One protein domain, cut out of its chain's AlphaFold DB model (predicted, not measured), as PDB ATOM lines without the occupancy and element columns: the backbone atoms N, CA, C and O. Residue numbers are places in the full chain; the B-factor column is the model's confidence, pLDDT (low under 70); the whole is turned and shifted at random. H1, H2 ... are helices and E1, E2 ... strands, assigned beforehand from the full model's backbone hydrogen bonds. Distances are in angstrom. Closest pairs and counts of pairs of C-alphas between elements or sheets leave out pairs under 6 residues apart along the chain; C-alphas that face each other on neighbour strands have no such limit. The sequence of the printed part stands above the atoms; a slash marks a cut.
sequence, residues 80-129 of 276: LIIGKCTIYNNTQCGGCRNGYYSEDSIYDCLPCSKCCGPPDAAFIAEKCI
ATOM      1  N   LEU A  80      19.849 -24.908 -24.467       85.19
ATOM      2  CA  LEU A  80      18.464 -24.922 -24.934       85.19
ATOM      3  C   LEU A  80      17.588 -24.003 -24.078       85.19
ATOM      4  O   LEU A  80      17.634 -24.058 -22.852       85.19
ATOM      5  N   ILE A  81      16.729 -23.207 -24.718       89.31
ATOM      6  CA  ILE A  81      15.648 -22.487 -24.034       89.31
ATOM      7  C   ILE A  81      14.441 -23.422 -23.998       89.31
ATOM      8  O   ILE A  81      13.815 -23.660 -25.031       89.31
ATOM      9  N   ILE A  82      14.120 -23.950 -22.820       93.75
ATOM     10  CA  ILE A  82      12.970 -24.847 -22.617       93.75
ATOM     11  C   ILE A  82      11.714 -24.087 -22.176       93.75
ATOM     12  O   ILE A  82      10.602 -24.570 -22.358       93.75
ATOM     13  N   GLY A  83      11.878 -22.866 -21.662       91.81
ATOM     14  CA  GLY A  83      10.782 -21.976 -21.300       91.81
ATOM     15  C   GLY A  83      11.166 -20.523 -21.540       91.81
ATOM     16  O   GLY A  83      12.241 -20.078 -21.138       91.81
ATOM     17  N   LYS A  84      10.293 -19.779 -22.221       94.81
ATOM     18  CA  LYS A  84      10.506 -18.351 -22.478       94.81
ATOM     19  C   LYS A  84      10.330 -17.543 -21.189       94.81
ATOM     20  O   LYS A  84       9.506 -17.888 -20.347       94.81
ATOM     21  N   CYS A  85      11.073 -16.445 -21.086       95.31
ATOM     22  CA  CYS A  85      10.832 -15.411 -20.083       95.31
ATOM     23  C   CYS A  85       9.435 -14.801 -20.275       95.31
ATOM     24  O   CYS A  85       9.076 -14.415 -21.386       95.31
ATOM     25  N   THR A  86       8.681 -14.696 -19.182       96.88
ATOM     26  CA  THR A  86       7.345 -14.079 -19.103       96.88
ATOM     27  C   THR A  86       7.305 -13.143 -17.900       96.88
ATOM     28  O   THR A  86       8.186 -13.218 -17.045       96.88
ATOM     29  N   ILE A  87       6.258 -12.330 -17.742       97.44
ATOM     30  CA  ILE A  87       6.115 -11.518 -16.517       97.44
ATOM     31  C   ILE A  87       6.112 -12.342 -15.214       97.44
ATOM     32  O   ILE A  87       6.447 -11.814 -14.154       97.44
ATOM     33  N   TYR A  88       5.768 -13.633 -15.267       96.81
ATOM     34  CA  TYR A  88       5.700 -14.499 -14.087       96.81
ATOM     35  C   TYR A  88       6.963 -15.327 -13.873       96.81
ATOM     36  O   TYR A  88       7.276 -15.677 -12.744       96.81
ATOM     37  N   ASN A  89       7.696 -15.656 -14.933       94.25
ATOM     38  CA  ASN A  89       8.770 -16.639 -14.864       94.25
ATOM     39  C   ASN A  89      10.012 -16.174 -15.612       94.25
ATOM     40  O   ASN A  89       9.924 -15.634 -16.716       94.25
ATOM     41  N   ASN A  90      11.169 -16.480 -15.030       95.19
ATOM     42  CA  ASN A  90      12.447 -16.346 -15.708       95.19
ATOM     43  C   ASN A  90      12.509 -17.251 -16.948       95.19
ATOM     44  O   ASN A  90      11.747 -18.216 -17.069       95.19
ATOM     45  N   THR A  91      13.475 -16.990 -17.825       91.94
ATOM     46  CA  THR A  91      13.885 -17.960 -18.840       91.94
ATOM     47  C   THR A  91      14.267 -19.273 -18.160       91.94
ATOM     48  O   THR A  91      15.022 -19.283 -17.186       91.94
ATOM     49  N   GLN A  92      13.753 -20.382 -18.677       89.88
ATOM     50  CA  GLN A  92      14.133 -21.716 -18.230       89.88
ATOM     51  C   GLN A  92      15.100 -22.313 -19.244       89.88
ATOM     52  O   GLN A  92      14.791 -22.404 -20.438       89.88
ATOM     53  N   CYS A  93      16.262 -22.723 -18.749       87.44
ATOM     54  CA  CYS A  93      17.356 -23.241 -19.554       87.44
ATOM     55  C   CYS A  93      17.487 -24.750 -19.348       87.44
ATOM     56  O   CYS A  93      17.465 -25.234 -18.219       87.44
ATOM     57  N   GLY A  94      17.556 -25.487 -20.452       86.00
ATOM     58  CA  GLY A  94      17.721 -26.935 -20.475       86.00
ATOM     59  C   GLY A  94      19.185 -27.340 -20.604       86.00
ATOM     60  O   GLY A  94      20.091 -26.584 -20.264       86.00
ATOM     61  N   GLY A  95      19.418 -28.542 -21.127       84.62
ATOM     62  CA  GLY A  95      20.763 -29.009 -21.454       84.62
ATOM     63  C   GLY A  95      21.384 -28.284 -22.651       84.62
ATOM     64  O   GLY A  95      20.779 -27.405 -23.275       84.62
ATOM     65  N   CYS A  96      22.604 -28.693 -22.983       83.81
ATOM     66  CA  CYS A  96      23.298 -28.227 -24.172       83.81
ATOM     67  C   CYS A  96      22.621 -28.730 -25.452       83.81
ATOM     68  O   CYS A  96      22.023 -29.808 -25.489       83.81
ATOM     69  N   ARG A  97      22.700 -27.921 -26.509       82.81
ATOM     70  CA  ARG A  97      22.270 -28.299 -27.860       82.81
ATOM     71  C   ARG A  97      23.096 -29.477 -28.369       82.81
ATOM     72  O   ARG A  97      24.235 -29.674 -27.957       82.81
ATOM     73  N   ASN A  98      22.543 -30.216 -29.328       78.75
ATOM     74  CA  ASN A  98      23.285 -31.264 -30.028       78.75
ATOM     75  C   ASN A  98      24.598 -30.707 -30.593       78.75
ATOM     76  O   ASN A  98      24.611 -29.624 -31.176       78.75
ATOM     77  N   GLY A  99      25.689 -31.453 -30.411       72.62
ATOM     78  CA  GLY A  99      27.035 -30.989 -30.753       72.62
ATOM     79  C   GLY A  99      27.739 -30.228 -29.631       72.62
ATOM     80  O   GLY A  99      28.882 -29.830 -29.833       72.62
ATOM     81  N   TYR A 100      27.107 -30.056 -28.466       79.06
ATOM     82  CA  TYR A 100      27.696 -29.413 -27.296       79.06
ATOM     83  C   TYR A 100      27.449 -30.227 -26.022       79.06
ATOM     84  O   TYR A 100      26.447 -30.930 -25.902       79.06
ATOM     85  N   TYR A 101      28.347 -30.103 -25.049       73.75
ATOM     86  CA  TYR A 101      28.255 -30.761 -23.749       73.75
ATOM     87  C   TYR A 101      28.575 -29.785 -22.617       73.75
ATOM     88  O   TYR A 101      29.281 -28.799 -22.815       73.75
ATOM     89  N   SER A 102      28.057 -30.066 -21.423       74.44
ATOM     90  CA  SER A 102      28.402 -29.326 -20.210       74.44
ATOM     91  C   SER A 102      29.510 -30.049 -19.447       74.44
ATOM     92  O   SER A 102      29.453 -31.270 -19.232       74.44
ATOM     93  N   GLU A 103      30.506 -29.299 -18.998       68.25
ATOM     94  CA  GLU A 103      31.518 -29.791 -18.070       68.25
ATOM     95  C   GLU A 103      31.161 -29.357 -16.647       68.25
ATOM     96  O   GLU A 103      30.681 -28.252 -16.438       68.25
ATOM     97  N   ASP A 104      31.364 -30.218 -15.650       58.47
ATOM     98  CA  ASP A 104      30.858 -29.965 -14.290       58.47
ATOM     99  C   ASP A 104      31.539 -28.754 -13.613       58.47
ATOM    100  O   ASP A 104      31.029 -28.203 -12.640       58.47
ATOM    101  N   SER A 105      32.678 -28.316 -14.156       53.41
ATOM    102  CA  SER A 105      33.455 -27.150 -13.729       53.41
ATOM    103  C   SER A 105      33.194 -25.875 -14.540       53.41
ATOM    104  O   SER A 105      33.664 -24.811 -14.139       53.41
ATOM    105  N   ILE A 106      32.479 -25.955 -15.668       57.09
ATOM    106  CA  ILE A 106      32.233 -24.828 -16.578       57.09
ATOM    107  C   ILE A 106      30.725 -24.737 -16.824       57.09
ATOM    108  O   ILE A 106      30.125 -25.631 -17.409       57.09
ATOM    109  N   TYR A 107      30.101 -23.634 -16.400       55.91
ATOM    110  CA  TYR A 107      28.658 -23.399 -16.586       55.91
ATOM    111  C   TYR A 107      28.240 -23.191 -18.061       55.91
ATOM    112  O   TYR A 107      27.058 -22.978 -18.331       55.91
ATOM    113  N   ASP A 108      29.183 -23.281 -19.003       68.00
ATOM    114  CA  ASP A 108      28.986 -23.090 -20.440       68.00
ATOM    115  C   ASP A 108      28.953 -24.418 -21.212       68.00
ATOM    116  O   ASP A 108      29.579 -25.416 -20.842       68.00
ATOM    117  N   CYS A 109      28.236 -24.416 -22.336       76.38
ATOM    118  CA  CYS A 109      28.173 -25.547 -23.253       76.38
ATOM    119  C   CYS A 109      29.352 -25.516 -24.233       76.38
ATOM    120  O   CYS A 109      29.420 -24.668 -25.125       76.38
ATOM    121  N   LEU A 110      30.258 -26.481 -24.093       73.12
ATOM    122  CA  LEU A 110      31.452 -26.629 -24.919       73.12
ATOM    123  C   LEU A 110      31.164 -27.467 -26.168       73.12
ATOM    124  O   LEU A 110      30.384 -28.417 -26.094       73.12
ATOM    125  N   PRO A 111      31.787 -27.162 -27.320       72.38
ATOM    126  CA  PRO A 111      31.597 -27.952 -28.528       72.38
ATOM    127  C   PRO A 111      32.150 -29.369 -28.345       72.38
ATOM    128  O   PRO A 111      33.251 -29.570 -27.831       72.38
ATOM    129  N   CYS A 112      31.396 -30.357 -28.815       67.69
ATOM    130  CA  CYS A 112      31.768 -31.766 -28.782       67.69
ATOM    131  C   CYS A 112      32.964 -32.086 -29.676       67.69
ATOM    132  O   CYS A 112      33.700 -33.015 -29.361       67.69
ATOM    133  N   SER A 113      33.158 -31.346 -30.772       67.94
ATOM    134  CA  SER A 113      34.305 -31.509 -31.664       67.94
ATOM    135  C   SER A 113      35.080 -30.206 -31.810       67.94
ATOM    136  O   SER A 113      34.483 -29.171 -32.111       67.94
ATOM    137  N   LYS A 114      36.406 -30.263 -31.684       65.50
ATOM    138  CA  LYS A 114      37.306 -29.158 -32.036       65.50
ATOM    139  C   LYS A 114      38.412 -29.682 -32.946       65.50
ATOM    140  O   LYS A 114      38.944 -30.762 -32.705       65.50
ATOM    141  N   CYS A 115      38.742 -28.928 -33.989       60.62
ATOM    142  CA  CYS A 115      39.845 -29.278 -34.879       60.62
ATOM    143  C   CYS A 115      41.158 -28.840 -34.238       60.62
ATOM    144  O   CYS A 115      41.304 -27.680 -33.842       60.62
ATOM    145  N   CYS A 116      42.090 -29.778 -34.111       50.75
ATOM    146  CA  CYS A 116      43.348 -29.570 -33.420       50.75
ATOM    147  C   CYS A 116      44.501 -30.152 -34.245       50.75
ATOM    148  O   CYS A 116      44.611 -31.363 -34.398       50.75
ATOM    149  N   GLY A 117      45.399 -29.274 -34.698       45.38
ATOM    150  CA  GLY A 117      46.665 -29.642 -35.338       45.38
ATOM    151  C   GLY A 117      46.539 -30.135 -36.791       45.38
ATOM    152  O   GLY A 117      45.477 -30.597 -37.185       45.38
ATOM    153  N   PRO A 118      47.607 -30.055 -37.609       42.31
ATOM    154  CA  PRO A 118      47.614 -30.603 -38.964       42.31
ATOM    155  C   PRO A 118      47.869 -32.126 -38.990       42.31
ATOM    156  O   PRO A 118      48.719 -32.598 -38.230       42.31
ATOM    157  N   PRO A 119      47.268 -32.868 -39.940       48.44
ATOM    158  CA  PRO A 119      46.088 -32.473 -40.711       48.44
ATOM    159  C   PRO A 119      44.868 -32.462 -39.779       48.44
ATOM    160  O   PRO A 119      44.713 -33.420 -39.034       48.44
ATOM    161  N   ASP A 120      44.063 -31.390 -39.824       51.00
ATOM    162  CA  ASP A 120      42.959 -31.027 -38.907       51.00
ATOM    163  C   ASP A 120      42.281 -32.203 -38.186       51.00
ATOM    164  O   ASP A 120      41.186 -32.644 -38.550       51.00
ATOM    165  N   ALA A 121      42.935 -32.714 -37.140       51.41
ATOM    166  CA  ALA A 121      42.464 -33.891 -36.436       51.41
ATOM    167  C   ALA A 121      41.297 -33.473 -35.542       51.41
ATOM    168  O   ALA A 121      41.379 -32.499 -34.786       51.41
ATOM    169  N   ALA A 122      40.185 -34.198 -35.641       52.31
ATOM    170  CA  ALA A 122      39.029 -33.942 -34.803       52.31
ATOM    171  C   ALA A 122      39.279 -34.492 -33.397       52.31
ATOM    172  O   ALA A 122      39.344 -35.704 -33.197       52.31
ATOM    173  N   PHE A 123      39.374 -33.604 -32.412       57.09
ATOM    174  CA  PHE A 123      39.224 -33.987 -31.016       57.09
ATOM    175  C   PHE A 123      37.732 -34.070 -30.702       57.09
ATOM    176  O   PHE A 123      37.033 -33.064 -30.833       57.09
ATOM    177  N   ILE A 124      37.255 -35.248 -30.294       59.19
ATOM    178  CA  ILE A 124      35.881 -35.458 -29.826       59.19
ATOM    179  C   ILE A 124      35.911 -35.613 -28.305       59.19
ATOM    180  O   ILE A 124      36.617 -36.474 -27.781       59.19
ATOM    181  N   ALA A 125      35.146 -34.783 -27.596       57.97
ATOM    182  CA  ALA A 125      35.036 -34.863 -26.145       57.97
ATOM    183  C   ALA A 125      34.419 -36.201 -25.711       57.97
ATOM    184  O   ALA A 125      33.439 -36.663 -26.294       57.97
ATOM    185  N   GLU A 126      34.952 -36.801 -24.644       61.75
ATOM    186  CA  GLU A 126      34.553 -38.135 -24.171       61.75
ATOM    187  C   GLU A 126      33.049 -38.237 -23.874       61.75
ATOM    188  O   GLU A 126      32.387 -39.188 -24.292       61.75
ATOM    189  N   LYS A 127      32.477 -37.187 -23.264       61.94
ATOM    190  CA  LYS A 127      31.034 -37.056 -22.986       61.94
ATOM    191  C   LYS A 127      30.157 -37.113 -24.249       61.94
ATOM    192  O   LYS A 127      28.961 -37.360 -24.145       61.94
ATOM    193  N   CYS A 128      30.740 -36.925 -25.431       64.31
ATOM    194  CA  CYS A 128      30.051 -36.952 -26.718       64.31
ATOM    195  C   CYS A 128      30.254 -38.265 -27.500       64.31
ATOM    196  O   CYS A 128      29.562 -38.476 -28.496       64.31
ATOM    197  N   ILE A 129      31.136 -39.174 -27.055       60.16
ATOM    198  CA  ILE A 129      31.427 -40.447 -27.751       60.16
ATOM    199  C   ILE A 129      30.184 -41.348 -27.800       60.16
ATOM    200  O   ILE A 129      29.904 -41.970 -28.823       60.16
TER     201      ILE A 129
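AT A GLANCE: This is residues 80 to 129 of the 276 residues of a protein of Nematostella vectensis (UniProt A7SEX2). Three small two-stranded hairpins are strung one after another along a rod, E1 with E2 at one end, E3 with E4 set crosswise in the middle, and E5 with E6 at the other end. After E6 the short helix H1 folds back toward E3, and the loop of residues 85 to 90 sticks out free at the end of the first hairpin. The printed part has 50 residues with six named strands and one named helix, in the order E1 E2 E3 E4 E5 E6 H1; each hairpin is a separate antiparallel sheet of two strands, and the class is mostly strand. The whole is only just extended, close to loose, with a radius of gyration of the C-alphas of 15.0 A and spans of 51 by 19 by 16 A.

IN THESE COORDINATES: E1 is residues 80 to 83, 9.0 A long, and begins at C-alpha 80 at (18.464, -24.922, -24.934). E2 is residues 92 to 96, 12.7 A, and E3 is residues 100 to 103, 10.0 A. E4, the longest strand by residues, is residues 106 to 111, 12.4 A, and begins at C-alpha 106 at (32.233, -24.828, -16.578). E5 is residues 113 to 116, 9.4 A, and E6 is residues 121 to 124, 9.5 A. H1 is residues 126 to 129, 5.3 A, and ends at C-alpha 129 at (31.427, -40.447, -27.751).

HOW THE PARTS SIT: The hairpin of E1 and E2 is antiparallel at 157 degrees, with N 94 and O 80 2.8 A apart, within hydrogen-bond range. The closest C-alphas of E2 and E4 are those of Cys 96 and Cys 109, 5.6 A apart. The hairpin of E3 and E4 is antiparallel at 148 degrees, with N 101 and O 110 2.8 A apart, within hydrogen-bond range. E4 runs on into E5 across a break of 1 residue, at 73 degrees, and the two meet only through their link. The hairpin of E5 and E6 is antiparallel at 146 degrees, with N 123 and O 114 2.9 A apart, within hydrogen-bond range. E3 and H1 have 3 pairs of C-alphas within 8 A, the closest those of Tyr 101 and Lys 127, 6.9 A apart. E1 is apart from E3, E4, E5, E6 and H1. H1 is too short for any O i to N i+4 pair; its one O i to N i+3 pair is within hydrogen-bond range.

THE WHOLE: The two C-alphas farthest apart are those of Tyr 88 and Pro 119, 51.6 A. The printed part has no cut. The link from E1 to E2, with 8 residues, is short; the other links are tight, and no link is long. The mean pLDDT of the printed part is 72.5, and it is under 70 at residues 103 to 108 and 112 to 129.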